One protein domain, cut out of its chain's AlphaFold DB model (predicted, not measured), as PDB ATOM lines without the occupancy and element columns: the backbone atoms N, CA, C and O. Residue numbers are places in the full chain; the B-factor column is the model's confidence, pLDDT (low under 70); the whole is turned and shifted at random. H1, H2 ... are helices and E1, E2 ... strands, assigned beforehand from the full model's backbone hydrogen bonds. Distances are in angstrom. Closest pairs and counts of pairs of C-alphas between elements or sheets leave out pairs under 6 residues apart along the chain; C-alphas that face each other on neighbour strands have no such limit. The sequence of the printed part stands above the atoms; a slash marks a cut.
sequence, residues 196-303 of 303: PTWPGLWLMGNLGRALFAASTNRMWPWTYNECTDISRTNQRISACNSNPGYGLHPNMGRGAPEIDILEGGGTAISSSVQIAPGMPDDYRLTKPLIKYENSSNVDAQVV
ATOM      1  N   PRO A 196     179.182 222.542 199.295       86.19
ATOM      2  CA  PRO A 196     180.461 223.082 198.821       86.19
ATOM      3  C   PRO A 196     180.625 224.597 199.009       86.19
ATOM      4  O   PRO A 196     181.615 225.161 198.558       86.19
ATOM      5  N   THR A 197     179.646 225.272 199.608       90.69
ATOM      6  CA  THR A 197     179.594 226.735 199.707       90.69
ATOM      7  C   THR A 197     179.812 227.192 201.140       90.69
ATOM      8  O   THR A 197     179.531 226.464 202.094       90.69
ATOM      9  N   TRP A 198     180.293 228.425 201.276       91.69
ATOM     10  CA  TRP A 198     180.491 229.103 202.548       91.69
ATOM     11  C   TRP A 198     179.517 230.288 202.634       91.69
ATOM     12  O   TRP A 198     179.869 231.403 202.260       91.69
ATOM     13  N   PRO A 199     178.267 230.074 203.079       92.94
ATOM     14  CA  PRO A 199     177.351 231.178 203.339       92.94
ATOM     15  C   PRO A 199     177.840 232.017 204.529       92.94
ATOM     16  O   PRO A 199     178.281 231.481 205.550       92.94
ATOM     17  N   GLY A 200     177.734 233.338 204.389       93.25
ATOM     18  CA  GLY A 200     178.115 234.307 205.409       93.25
ATOM     19  C   GLY A 200     177.031 235.360 205.611       93.25
ATOM     20  O   GLY A 200     176.499 235.920 204.654       93.25
ATOM     21  N   LEU A 201     176.727 235.632 206.874       93.75
ATOM     22  CA  LEU A 201     175.878 236.711 207.346       93.75
ATOM     23  C   LEU A 201     176.569 237.355 208.543       93.75
ATOM     24  O   LEU A 201     176.714 236.749 209.608       93.75
ATOM     25  N   TRP A 202     176.952 238.607 208.376       94.38
ATOM     26  CA  TRP A 202     177.813 239.278 209.327       94.38
ATOM     27  C   TRP A 202     177.606 240.787 209.277       94.38
ATOM     28  O   TRP A 202     176.999 241.337 208.356       94.38
ATOM     29  N   LEU A 203     178.091 241.453 210.317       94.94
ATOM     30  CA  LEU A 203     178.055 242.897 210.477       94.94
ATOM     31  C   LEU A 203     179.475 243.435 210.505       94.94
ATOM     32  O   LEU A 203     180.365 242.817 211.081       94.94
ATOM     33  N   MET A 204     179.657 244.636 209.965       94.56
ATOM     34  CA  MET A 204     180.920 245.360 210.025       94.56
ATOM     35  C   MET A 204     180.698 246.774 210.544       94.56
ATOM     36  O   MET A 204     179.707 247.422 210.201       94.56
ATOM     37  N   GLY A 205     181.644 247.295 211.322       93.81
ATOM     38  CA  GLY A 205     181.645 248.717 211.655       93.81
ATOM     39  C   GLY A 205     181.726 249.594 210.395       93.81
ATOM     40  O   GLY A 205     182.606 249.418 209.558       93.81
ATOM     41  N   ASN A 206     180.826 250.580 210.304       92.50
ATOM     42  CA  ASN A 206     180.591 251.467 209.148       92.50
ATOM     43  C   ASN A 206     181.868 252.085 208.536       92.50
ATOM     44  O   ASN A 206     181.949 252.273 207.324       92.50
ATOM     45  N   LEU A 207     182.895 252.365 209.339       92.56
ATOM     46  CA  LEU A 207     184.103 253.042 208.861       92.56
ATOM     47  C   LEU A 207     184.972 252.191 207.915       92.56
ATOM     48  O   LEU A 207     185.887 252.726 207.289       92.56
ATOM     49  N   GLY A 208     184.709 250.886 207.826       93.00
ATOM     50  CA  GLY A 208     185.291 249.982 206.840       93.00
ATOM     51  C   GLY A 208     184.223 249.490 205.868       93.00
ATOM     52  O   GLY A 208     183.057 249.350 206.229       93.00
ATOM     53  N   ARG A 209     184.629 249.211 204.628       94.44
ATOM     54  CA  ARG A 209     183.789 248.561 203.623       94.44
ATOM     55  C   ARG A 209     184.405 247.221 203.249       94.44
ATOM     56  O   ARG A 209     185.523 247.164 202.737       94.44
ATOM     57  N   ALA A 210     183.667 246.147 203.489       92.81
ATOM     58  CA  ALA A 210     184.119 244.793 203.207       92.81
ATOM     59  C   ALA A 210     184.563 244.610 201.746       92.81
ATOM     60  O   ALA A 210     183.944 245.174 200.842       92.81
ATOM     61  N   LEU A 211     185.642 243.842 201.541       91.31
ATOM     62  CA  LEU A 211     186.401 243.658 200.288       91.31
ATOM     63  C   LEU A 211     187.140 244.894 199.741       91.31
ATOM     64  O   LEU A 211     187.991 244.762 198.862       91.31
ATOM     65  N   PHE A 212     186.928 246.089 200.297       91.44
ATOM     66  CA  PHE A 212     187.714 247.275 199.949       91.44
ATOM     67  C   PHE A 212     188.887 247.412 200.920       91.44
ATOM     68  O   PHE A 212     188.829 248.186 201.880       91.44
ATOM     69  N   ALA A 213     189.978 246.689 200.650       86.00
ATOM     70  CA  ALA A 213     191.141 246.577 201.542       86.00
ATOM     71  C   ALA A 213     191.705 247.929 202.028       86.00
ATOM     72  O   ALA A 213     192.118 248.062 203.177       86.00
ATOM     73  N   ALA A 214     191.684 248.972 201.192       87.25
ATOM     74  CA  ALA A 214     192.140 250.311 201.582       87.25
ATOM     75  C   ALA A 214     191.288 250.960 202.695       87.25
ATOM     76  O   ALA A 214     191.784 251.810 203.441       87.25
ATOM     77  N   SER A 215     190.013 250.575 202.800       91.56
ATOM     78  CA  SER A 215     189.095 251.036 203.846       91.56
ATOM     79  C   SER A 215     189.200 250.204 205.128       91.56
ATOM     80  O   SER A 215     189.017 250.742 206.215       91.56
ATOM     81  N   THR A 216     189.548 248.918 205.020       92.06
ATOM     82  CA  THR A 216     189.623 247.993 206.162       92.06
ATOM     83  C   THR A 216     191.016 247.932 206.789       92.06
ATOM     84  O   THR A 216     191.147 247.588 207.964       92.06
ATOM     85  N   ASN A 217     192.067 248.329 206.067       89.44
ATOM     86  CA  ASN A 217     193.436 248.321 206.582       89.44
ATOM     87  C   ASN A 217     193.583 249.211 207.830       89.44
ATOM     88  O   ASN A 217     193.249 250.401 207.800       89.44
ATOM     89  N   ARG A 218     194.104 248.633 208.927       91.12
ATOM     90  CA  ARG A 218     194.233 249.277 210.254       91.12
ATOM     91  C   ARG A 218     192.914 249.819 210.824       91.12
ATOM     92  O   ARG A 218     192.918 250.656 211.726       91.12
ATOM     93  N   MET A 219     191.792 249.347 210.293       93.19
ATOM     94  CA  MET A 219     190.433 249.690 210.705       93.19
ATOM     95  C   MET A 219     189.720 248.443 211.205       93.19
ATOM     96  O   MET A 219     189.200 248.449 212.312       93.19
ATOM     97  N   TRP A 220     189.768 247.359 210.437       92.94
ATOM     98  CA  TRP A 220     189.361 246.026 210.859       92.94
ATOM     99  C   TRP A 220     190.565 245.257 211.430       92.94
ATOM    100  O   TRP A 220     191.671 245.394 210.895       92.94
ATOM    101  N   PRO A 221     190.403 244.486 212.517       90.75
ATOM    102  CA  PRO A 221     189.232 244.418 213.396       90.75
ATOM    103  C   PRO A 221     189.325 245.426 214.567       90.75
ATOM    104  O   PRO A 221     188.886 245.156 215.681       90.75
ATOM    105  N   TRP A 222     189.965 246.585 214.379       91.00
ATOM    106  CA  TRP A 222     190.296 247.504 215.474       91.00
ATOM    107  C   TRP A 222     189.068 248.133 216.142       91.00
ATOM    108  O   TRP A 222     188.128 248.573 215.487       91.00
ATOM    109  N   THR A 223     189.101 248.226 217.470       87.62
ATOM    110  CA  THR A 223     187.995 248.767 218.284       87.62
ATOM    111  C   THR A 223     188.485 249.429 219.584       87.62
ATOM    112  O   THR A 223     187.702 249.696 220.495       87.62
ATOM    113  N   TYR A 224     189.781 249.724 219.705       88.31
ATOM    114  CA  TYR A 224     190.337 250.261 220.948       88.31
ATOM    115  C   TYR A 224     190.101 251.766 221.087       88.31
ATOM    116  O   TYR A 224     190.267 252.513 220.122       88.31
ATOM    117  N   ASN A 225     189.761 252.225 222.294       91.50
ATOM    118  CA  ASN A 225     189.521 253.641 222.607       91.50
ATOM    119  C   ASN A 225     190.461 254.173 223.703       91.50
ATOM    120  O   ASN A 225     190.076 255.000 224.523       91.50
ATOM    121  N   GLU A 226     191.708 253.706 223.721       90.81
ATOM    122  CA  GLU A 226     192.743 254.203 224.631       90.81
ATOM    123  C   GLU A 226     194.027 254.494 223.859       90.81
ATOM    124  O   GLU A 226     194.339 253.818 222.870       90.81
ATOM    125  N   CYS A 227     194.782 255.502 224.300       93.38
ATOM    126  CA  CYS A 227     196.073 255.815 223.703       93.38
ATOM    127  C   CYS A 227     197.170 254.929 224.306       93.38
ATOM    128  O   CYS A 227     197.646 255.174 225.411       93.38
ATOM    129  N   THR A 228     197.590 253.919 223.549       90.50
ATOM    130  CA  THR A 228     198.689 253.004 223.884       90.50
ATOM    131  C   THR A 228     199.672 252.947 222.719       90.50
ATOM    132  O   THR A 228     199.348 253.368 221.610       90.50
ATOM    133  N   ASP A 229     200.871 252.400 222.921       90.06
ATOM    134  CA  ASP A 229     201.818 252.215 221.809       90.06
ATOM    135  C   ASP A 229     201.264 251.264 220.727       90.06
ATOM    136  O   ASP A 229     201.509 251.465 219.532       90.06
ATOM    137  N   ILE A 230     200.439 250.284 221.125       87.50
ATOM    138  CA  ILE A 230     199.740 249.360 220.220       87.50
ATOM    139  C   ILE A 230     198.713 250.114 219.367       87.50
ATOM    140  O   ILE A 230     198.764 250.037 218.137       87.50
ATOM    141  N   SER A 231     197.797 250.863 219.990       89.50
ATOM    142  CA  SER A 231     196.753 251.590 219.254       89.50
ATOM    143  C   SER A 231     197.316 252.774 218.466       89.50
ATOM    144  O   SER A 231     196.761 253.129 217.431       89.50
ATOM    145  N   ARG A 232     198.428 253.384 218.898       90.62
ATOM    146  CA  ARG A 232     199.106 254.469 218.164       90.62
ATOM    147  C   ARG A 232     199.618 254.012 216.799       90.62
ATOM    148  O   ARG A 232     199.571 254.778 215.842       90.62
ATOM    149  N   THR A 233     200.155 252.798 216.723       89.62
ATOM    150  CA  THR A 233     200.861 252.300 215.532       89.62
ATOM    151  C   THR A 233     199.962 251.495 214.601       89.62
ATOM    152  O   THR A 233     200.137 251.558 213.380       89.62
ATOM    153  N   ASN A 234     198.981 250.778 215.152       89.94
ATOM    154  CA  ASN A 234     198.219 249.792 214.394       89.94
ATOM    155  C   ASN A 234     196.773 250.196 214.082       89.94
ATOM    156  O   ASN A 234     196.217 249.665 213.126       89.94
ATOM    157  N   GLN A 235     196.182 251.138 214.821       92.56
ATOM    158  CA  GLN A 235     194.815 251.607 214.582       92.56
ATOM    159  C   GLN A 235     194.829 252.948 213.849       92.56
ATOM    160  O   GLN A 235     195.447 253.913 214.296       92.56
ATOM    161  N   ARG A 236     194.135 253.026 212.711       92.44
ATOM    162  CA  ARG A 236     194.135 254.213 211.845       92.44
ATOM    163  C   ARG A 236     193.464 255.419 212.504       92.44
ATOM    164  O   ARG A 236     194.000 256.522 212.428       92.44
ATOM    165  N   ILE A 237     192.319 255.219 213.157       94.12
ATOM    166  CA  ILE A 237     191.654 256.249 213.967       94.12
ATOM    167  C   ILE A 237     191.907 255.906 215.431       94.12
ATOM    168  O   ILE A 237     191.162 255.146 216.045       94.12
ATOM    169  N   SER A 238     193.013 256.418 215.961       94.38
ATOM    170  CA  SER A 238     193.504 256.114 217.306       94.38
ATOM    171  C   SER A 238     193.129 257.198 218.312       94.38
ATOM    172  O   SER A 238     193.159 258.389 217.996       94.38
ATOM    173  N   ALA A 239     192.897 256.799 219.565       95.69
ATOM    174  CA  ALA A 239     192.709 257.728 220.677       95.69
ATOM    175  C   ALA A 239     193.963 258.572 220.993       95.69
ATOM    176  O   ALA A 239     193.877 259.539 221.740       95.69
ATOM    177  N   CYS A 240     195.126 258.249 220.414       95.31
ATOM    178  CA  CYS A 240     196.319 259.097 220.494       95.31
ATOM    179  C   CYS A 240     196.275 260.328 219.575       95.31
ATOM    180  O   CYS A 240     197.176 261.163 219.644       95.31
ATOM    181  N   ASN A 241     195.300 260.420 218.664       94.81
ATOM    182  CA  ASN A 241     195.234 261.494 217.681       94.81
ATOM    183  C   ASN A 241     194.274 262.606 218.133       94.81
ATOM    184  O   ASN A 241     193.056 262.433 218.127       94.81
ATOM    185  N   SER A 242     194.819 263.779 218.456       96.06
ATOM    186  CA  SER A 242     194.039 264.963 218.830       96.06
ATOM    187  C   SER A 242     193.431 265.710 217.636       96.06
ATOM    188  O   SER A 242     192.685 266.665 217.834       96.06
ATOM    189  N   ASN A 243     193.749 265.314 216.401       94.81
ATOM    190  CA  ASN A 243     193.196 265.896 215.180       94.81
ATOM    191  C   ASN A 243     193.015 264.827 214.079       94.81
ATOM    192  O   ASN A 243     193.776 264.793 213.108       94.81
ATOM    193  N   PRO A 244     192.022 263.927 214.213       91.88
ATOM    194  CA  PRO A 244     191.781 262.852 213.245       91.88
ATOM    195  C   PRO A 244     191.214 263.325 211.897       91.88
ATOM    196  O   PRO A 244     191.269 262.572 210.925       91.88
ATOM    197  N   GLY A 245     190.698 264.556 211.816       92.00
ATOM    198  CA  GLY A 245     190.032 265.079 210.622       92.00
ATOM    199  C   GLY A 245     188.657 264.448 210.371       92.00
ATOM    200  O   GLY A 245     188.125 263.725 211.210       92.00
ATOM    201  N   TYR A 246     188.060 264.746 209.210       88.81
ATOM    202  CA  TYR A 246     186.818 264.120 208.713       88.81
ATOM    203  C   TYR A 246     185.608 264.178 209.669       88.81
ATOM    204  O   TYR A 246     184.746 263.306 209.634       88.81
ATOM    205  N   GLY A 247     185.549 265.191 210.542       89.44
ATOM    206  CA  GLY A 247     184.482 265.333 211.541       89.44
ATOM    207  C   GLY A 247     184.560 264.344 212.712       89.44
ATOM    208  O   GLY A 247     183.646 264.301 213.529       89.44
ATOM    209  N   LEU A 248     185.637 263.560 212.819       91.81
ATOM    210  CA  LEU A 248     185.840 262.603 213.905       91.81
ATOM    211  C   LEU A 248     186.255 263.312 215.202       91.81
ATOM    212  O   LEU A 248     186.945 264.333 215.189       91.81
ATOM    213  N   HIS A 249     185.864 262.739 216.341       93.81
ATOM    214  CA  HIS A 249     186.183 263.301 217.650       93.81
ATOM    215  C   HIS A 249     187.684 263.187 217.981       93.81
ATOM    216  O   HIS A 249     188.250 262.097 217.857       93.81
ATOM    217  N   PRO A 250     188.327 264.272 218.460       96.19
ATOM    218  CA  PRO A 250     189.683 264.227 218.999       96.19
ATOM    219  C   PRO A 250     189.852 263.185 220.108       96.19
ATOM    220  O   PRO A 250     188.977 263.036 220.959       96.19
ATOM    221  N   ASN A 251     191.014 262.531 220.137       96.12
ATOM    222  CA  ASN A 251     191.426 261.572 221.168       96.12
ATOM    223  C   ASN A 251     190.445 260.410 221.369       96.12
ATOM    224  O   ASN A 251     190.281 259.902 222.476       96.12
ATOM    225  N   MET A 252     189.791 259.992 220.286       95.19
ATOM    226  CA  MET A 252     188.783 258.951 220.333       95.19
ATOM    227  C   MET A 252     189.051 257.887 219.274       95.19
ATOM    228  O   MET A 252     189.033 258.145 218.071       95.19
ATOM    229  N   GLY A 253     189.315 256.672 219.741       93.06
ATOM    230  CA  GLY A 253     189.583 255.528 218.896       93.06
ATOM    231  C   GLY A 253     188.317 255.004 218.224       93.06
ATOM    232  O   GLY A 253     187.235 254.934 218.820       93.06
ATOM    233  N   ARG A 254     188.451 254.653 216.948       92.50
ATOM    234  CA  ARG A 254     187.411 254.028 216.129       92.50
ATOM    235  C   ARG A 254     188.019 252.979 215.204       92.50
ATOM    236  O   ARG A 254     189.192 253.073 214.846       92.50
ATOM    237  N   GLY A 255     187.200 252.030 214.781       92.31
ATOM    238  CA  GLY A 255     187.553 251.093 213.727       92.31
ATOM    239  C   GLY A 255     186.318 250.413 213.151       92.31
ATOM    240  O   GLY A 255     185.220 250.970 213.209       92.31
ATOM    241  N   ALA A 256     186.517 249.247 212.556       94.62
ATOM    242  CA  ALA A 256     185.513 248.498 211.818       94.62
ATOM    243  C   ALA A 256     185.551 247.022 212.247       94.62
ATOM    244  O   ALA A 256     186.032 246.194 211.475       94.62
ATOM    245  N   PRO A 257     185.134 246.695 213.487       92.62
ATOM    246  CA  PRO A 257     185.081 245.310 213.944       92.62
ATOM    247  C   PRO A 257     184.049 244.515 213.141       92.62
ATOM    248  O   PRO A 257     183.131 245.101 212.556       92.62
ATOM    249  N   GLU A 258     184.201 243.197 213.146       93.50
ATOM    250  CA  GLU A 258     183.312 242.254 212.468       93.50
ATOM    251  C   GLU A 258     182.590 241.371 213.486       93.50
ATOM    252  O   GLU A 258     183.170 240.962 214.496       93.50
ATOM    253  N   ILE A 259     181.300 241.142 213.246       92.88
ATOM    254  CA  ILE A 259     180.445 240.270 214.052       92.88
ATOM    255  C   ILE A 259     179.762 239.296 213.101       92.88
ATOM    256  O   ILE A 259     178.857 239.681 212.359       92.88
ATOM    257  N   ASP A 260     180.156 238.035 213.179       93.31
ATOM    258  CA  ASP A 260     179.603 236.960 212.371       93.31
ATOM    259  C   ASP A 260     178.358 236.419 213.065       93.31
ATOM    260  O   ASP A 260     178.438 235.770 214.112       93.31
ATOM    261  N   ILE A 261     177.185 236.706 212.500       91.69
ATOM    262  CA  ILE A 261     175.913 236.139 212.968       91.69
ATOM    263  C   ILE A 261     175.865 234.666 212.562       91.69
ATOM    264  O   ILE A 261     175.522 233.798 213.365       91.69
ATOM    265  N   LEU A 262     176.241 234.401 211.313       91.56
ATOM    266  CA  LEU A 262     176.442 233.075 210.763       91.56
ATOM    267  C   LEU A 262     177.614 233.130 209.796       91.56
ATOM    268  O   LEU A 262     177.593 233.876 208.823       91.56
ATOM    269  N   GLU A 263     178.600 232.280 210.023       89.38
ATOM    270  CA  GLU A 263     179.679 232.055 209.081       89.38
ATOM    271  C   GLU A 263     180.033 230.570 209.088       89.38
ATOM    272  O   GLU A 263     180.301 229.993 210.142       89.38
ATOM    273  N   GLY A 264     180.020 229.934 207.923       82.31
ATOM    274  CA  GLY A 264     180.551 228.582 207.778       82.31
ATOM    275  C   GLY A 264     179.790 227.736 206.772       82.31
ATOM    276  O   GLY A 264     178.615 227.958 206.484       82.31
ATOM    277  N   GLY A 265     180.498 226.754 206.225       77.88
ATOM    278  CA  GLY A 265     179.998 225.820 205.228       77.88
ATOM    279  C   GLY A 265     180.148 224.373 205.679       77.88
ATOM    280  O   GLY A 265     181.035 224.018 206.461       77.88
ATOM    281  N   GLY A 266     179.287 223.505 205.151       76.69
ATOM    282  CA  GLY A 266     179.390 222.071 205.381       76.69
ATOM    283  C   GLY A 266     179.325 221.687 206.857       76.69
ATOM    284  O   GLY A 266     178.285 221.832 207.487       76.69
ATOM    285  N   THR A 267     180.414 221.131 207.399       73.56
ATOM    286  CA  THR A 267     180.438 220.486 208.727       73.56
ATOM    287  C   THR A 267     180.481 221.449 209.911       73.56
ATOM    288  O   THR A 267     180.369 220.985 211.047       73.56
ATOM    289  N   ALA A 268     180.678 222.749 209.686       77.88
ATOM    290  CA  ALA A 268     180.764 223.731 210.757       77.88
ATOM    291  C   ALA A 268     180.034 225.023 210.385       77.88
ATOM    292  O   ALA A 268     180.158 225.529 209.274       77.88
ATOM    293  N   ILE A 269     179.307 225.552 211.362       83.62
ATOM    294  CA  ILE A 269     178.770 226.906 211.359       83.62
ATOM    295  C   ILE A 269     179.232 227.540 212.663       83.62
ATOM    296  O   ILE A 269     179.118 226.932 213.732       83.62
ATOM    297  N   SER A 270     179.759 228.748 212.566       87.88
ATOM    298  CA  SER A 270     180.214 229.556 213.685       87.88
ATOM    299  C   SER A 270     179.470 230.883 213.746       87.88
ATOM    300  O   SER A 270     178.944 231.385 212.755       87.88
ATOM    301  N   SER A 271     179.455 231.441 214.950       90.06
ATOM    302  CA  SER A 271     179.242 232.860 215.193       90.06
ATOM    303  C   SER A 271     180.481 233.369 215.918       90.06
ATOM    304  O   SER A 271     181.058 232.657 216.749       90.06
ATOM    305  N   SER A 272     180.938 234.557 215.547       87.94
ATOM    306  CA  SER A 272     182.262 235.061 215.893       87.94
ATOM    307  C   SER A 272     182.217 236.577 216.099       87.94
ATOM    308  O   SER A 272     181.322 237.267 215.616       87.94
ATOM    309  N   VAL A 273     183.160 237.097 216.884       88.75
ATOM    310  CA  VAL A 273     183.376 238.535 217.061       88.75
ATOM    311  C   VAL A 273     184.864 238.788 216.899       88.75
ATOM    312  O   VAL A 273     185.673 238.317 217.701       88.75
ATOM    313  N   GLN A 274     185.218 239.554 215.875       89.00
ATOM    314  CA  GLN A 274     186.597 239.850 215.531       89.00
ATOM    315  C   GLN A 274     186.929 241.260 216.008       89.00
ATOM    316  O   GLN A 274     186.404 242.255 215.496       89.00
ATOM    317  N   ILE A 275     187.798 241.337 217.021       87.88
ATOM    318  CA  ILE A 275     188.189 242.590 217.668       87.88
ATOM    319  C   ILE A 275     189.696 242.666 217.932       87.88
ATOM    320  O   ILE A 275     190.316 241.692 218.360       87.88
ATOM    321  N   ALA A 276     190.274 243.847 217.703       86.75
ATOM    322  CA  ALA A 276     191.666 244.176 217.994       86.75
ATOM    323  C   ALA A 276     191.802 245.457 218.853       86.75
ATOM    324  O   ALA A 276     191.139 246.467 218.572       86.75
ATOM    325  N   PRO A 277     192.699 245.457 219.862       81.69
ATOM    326  CA  PRO A 277     193.352 244.274 220.429       81.69
ATOM    327  C   PRO A 277     192.296 243.313 221.008       81.69
ATOM    328  O   PRO A 277     191.160 243.721 221.248       81.69
ATOM    329  N   GLY A 278     192.653 242.033 221.151       77.44
ATOM    330  CA  GLY A 278     191.708 240.991 221.565       77.44
ATOM    331  C   GLY A 278     190.945 241.349 222.846       77.44
ATOM    332  O   GLY A 278     191.415 242.150 223.654       77.44
ATOM    333  N   MET A 279     189.771 240.737 223.034       75.19
ATOM    334  CA  MET A 279     188.856 241.032 224.146       75.19
ATOM    335  C   MET A 279     189.598 241.117 225.494       75.19
ATOM    336  O   MET A 279     190.293 240.145 225.813       75.19
ATOM    337  N   PRO A 280     189.457 242.200 226.287       72.81
ATOM    338  CA  PRO A 280     190.069 242.266 227.613       72.81
ATOM    339  C   PRO A 280     189.547 241.141 228.512       72.81
ATOM    340  O   PRO A 280     188.390 240.735 228.382       72.81
ATOM    341  N   ASP A 281     190.383 240.645 229.430       73.38
ATOM    342  CA  ASP A 281     190.070 239.456 230.238       73.38
ATOM    343  C   ASP A 281     188.774 239.595 231.053       73.38
ATOM    344  O   ASP A 281     188.027 238.624 231.167       73.38
ATOM    345  N   ASP A 282     188.458 240.800 231.531       75.06
ATOM    346  CA  ASP A 282     187.249 241.082 232.319       75.06
ATOM    347  C   ASP A 282     185.939 240.910 231.528       75.06
ATOM    348  O   ASP A 282     184.878 240.726 232.122       75.06
ATOM    349  N   TYR A 283     185.997 240.945 230.193       68.56
ATOM    350  CA  TYR A 283     184.833 240.756 229.317       68.56
ATOM    351  C   TYR A 283     184.691 239.313 228.813       68.56
ATOM    352  O   TYR A 283     183.710 238.986 228.141       68.56
ATOM    353  N   ARG A 284     185.646 238.427 229.124       75.44
ATOM    354  CA  ARG A 284     185.628 237.035 228.659       75.44
ATOM    355  C   ARG A 284     184.750 236.179 229.569       75.44
ATOM    356  O   ARG A 284     185.020 236.032 230.757       75.44
ATOM    357  N   LEU A 285     183.743 235.523 228.988       75.06
ATOM    358  CA  LEU A 285     182.882 234.567 229.708       75.06
ATOM    359  C   LEU A 285     183.638 233.302 230.156       75.06
ATOM    360  O   LEU A 285     183.247 232.644 231.118       75.06
ATOM    361  N   THR A 286     184.729 232.962 229.470       75.94
ATOM    362  CA  THR A 286     185.599 231.822 229.775       75.94
ATOM    363  C   THR A 286     187.056 232.234 229.638       75.94
ATOM    364  O   THR A 286     187.412 232.938 228.694       75.94
ATOM    365  N   LYS A 287     187.926 231.765 230.540       70.25
ATOM    366  CA  LYS A 287     189.367 232.018 230.418       70.25
ATOM    367  C   LYS A 287     189.919 231.315 229.173       70.25
ATOM    368  O   LYS A 287     189.568 230.153 228.950       70.25
ATOM    369  N   PRO A 288     190.791 231.969 228.388       62.69
ATOM    370  CA  PRO A 288     191.424 231.323 227.248       62.69
ATOM    371  C   PRO A 288     192.238 230.117 227.722       62.69
ATOM    372  O   PRO A 288     192.944 230.161 228.736       62.69
ATOM    373  N   LEU A 289     192.170 229.025 226.969       67.50
ATOM    374  CA  LEU A 289     193.090 227.912 227.150       67.50
ATOM    375  C   LEU A 289     194.455 228.349 226.600       67.50
ATOM    376  O   LEU A 289     194.709 228.227 225.406       67.50
ATOM    377  N   ILE A 290     195.337 228.832 227.485       60.16
ATOM    378  CA  ILE A 290     196.677 229.385 227.180       60.16
ATOM    379  C   ILE A 290     197.497 228.507 226.213       60.16
ATOM    380  O   ILE A 290     198.310 229.017 225.449       60.16
ATOM    381  N   LYS A 291     197.256 227.188 226.194       59.94
ATOM    382  CA  LYS A 291     197.872 226.250 225.242       59.94
ATOM    383  C   LYS A 291     197.703 226.678 223.774       59.94
ATOM    384  O   LYS A 291     198.603 226.403 222.985       59.94
ATOM    385  N   TYR A 292     196.584 227.310 223.415       54.56
ATOM    386  CA  TYR A 292     196.273 227.719 222.039       54.56
ATOM    387  C   TYR A 292     196.735 229.145 221.705       54.56
ATOM    388  O   TYR A 292     197.027 229.410 220.547       54.56
ATOM    389  N   GLU A 293     196.924 230.002 222.710       51.34
ATOM    390  CA  GLU A 293     197.417 231.388 222.582       51.34
ATOM    391  C   GLU A 293     198.952 231.489 222.471       51.34
ATOM    392  O   GLU A 293     199.514 232.580 222.386       51.34
ATOM    393  N   ASN A 294     199.668 230.360 222.517       53.50
ATOM    394  CA  ASN A 294     201.116 230.371 222.353       53.50
ATOM    395  C   ASN A 294     201.467 230.840 220.931       53.50
ATOM    396  O   ASN A 294     201.000 230.254 219.954       53.50
ATOM    397  N   SER A 295     202.327 231.853 220.813       53.38
ATOM    398  CA  SER A 295     202.755 232.461 219.542       53.38
ATOM    399  C   SER A 295     203.441 231.483 218.576       53.38
ATOM    400  O   SER A 295     203.661 231.813 217.415       53.38
ATOM    401  N   SER A 296     203.747 230.266 219.030       54.34
ATOM    402  CA  SER A 296     204.222 229.154 218.206       54.34
ATOM    403  C   SER A 296     203.124 228.410 217.433       54.34
ATOM    404  O   SER A 296     203.460 227.559 216.617       54.34
ATOM    405  N   ASN A 297     201.839 228.667 217.702       48.91
ATOM    406  CA  ASN A 297     200.708 227.998 217.041       48.91
ATOM    407  C   ASN A 297     200.190 228.756 215.809       48.91
ATOM    408  O   ASN A 297     199.082 228.488 215.348       48.91
ATOM    409  N   VAL A 298     200.963 229.708 215.282       46.22
ATOM    410  CA  VAL A 298     200.662 230.306 213.981       46.22
ATOM    411  C   VAL A 298     200.672 229.207 212.918       46.22
ATOM    412  O   VAL A 298     201.614 228.418 212.837       46.22
ATOM    413  N   ASP A 299     199.596 229.125 212.136       40.62
ATOM    414  CA  ASP A 299     199.524 228.217 210.998       40.62
ATOM    415  C   ASP A 299     200.689 228.539 210.052       40.62
ATOM    416  O   ASP A 299     200.815 229.657 209.547       40.62
ATOM    417  N   ALA A 300     201.570 227.563 209.835       41.62
ATOM    418  CA  ALA A 300     202.763 227.718 209.009       41.62
ATOM    419  C   ALA A 300     202.436 228.014 207.528       41.62
ATOM    420  O   ALA A 300     203.351 228.239 206.739       41.62
ATOM    421  N   GLN A 301     201.155 228.001 207.138       38.66
ATOM    422  CA  GLN A 301     200.686 228.246 205.772       38.66
ATOM    423  C   GLN A 301     200.287 229.699 205.458       38.66
ATOM    424  O   GLN A 301     199.724 229.942 204.386       38.66
ATOM    425  N   VAL A 302     200.564 230.662 206.342       33.50
ATOM    426  CA  VAL A 302     200.380 232.096 206.055       33.50
ATOM    427  C   VAL A 302     201.734 232.739 205.729       33.50
ATOM    428  O   VAL A 302     202.322 233.444 206.547       33.50
ATOM    429  N   VAL A 303     202.230 232.452 204.523       31.91
ATOM    430  CA  VAL A 303     203.238 233.234 203.782       31.91
ATOM    431  C   VAL A 303     202.751 233.373 202.349       31.91
ATOM    432  O   VAL A 303     202.307 232.343 201.791       31.91
TER     433      VAL A 303
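AT A GLANCE: This is residues 196 to 303 of the 303 residues of the protein "Beta-glucan synthesis-associated protein" of Thraustotheca clavata (UniProt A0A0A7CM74). With little regular structure, this is mostly loops: a small antiparallel sheet, order E1, E2, E3, makes one end of the body, long loops with short helices H1 and H2 the other, and residues 280 to 303 stick out. The printed part has 108 residues, only 26 in named elements, in the order E1, H1, H2, E2, E3, class mixed. It is only just loose, close to compact, with radius of gyration of the C-alphas 16.0 A and spans 47 by 32 by 31 A.

HOW THE PARTS SIT: Start at inner strand E2, residues 258 to 263. Edge strand E1, residues 200 to 204, is antiparallel to it at 166 degrees; C-alphas 202 and 260 face each other at 4.2 A, and N 203 and O 259, 2.8 A apart, are within hydrogen-bond range. E3, residues 270 to 274, forms an antiparallel hairpin with E2; N 260 and O 272 are 2.8 A apart. H1, residues 213 to 216, and H2, residues 229 to 234, are apart and not on the sheet. Every O i to N i+4 pair in H2 is within range; H1 is too short for one.

IN THESE COORDINATES: Find C-alpha 200 at (178.115, 234.307, 205.409); E1 runs 12.3 A from there. E2 spans 11.3 A, H2 8.6 A, H1 5.1 A; E3, 12.3 A, ends at (186.597, 239.850, 215.531).

THE WHOLE: The farthest C-alphas, Pro 196 and Ser 242, are 48.4 A apart. The printed part has no cut; links H1 to H2 and H2 to E2 are long. Look for pLDDT under 70 at residue 283 and residues 288 to 303.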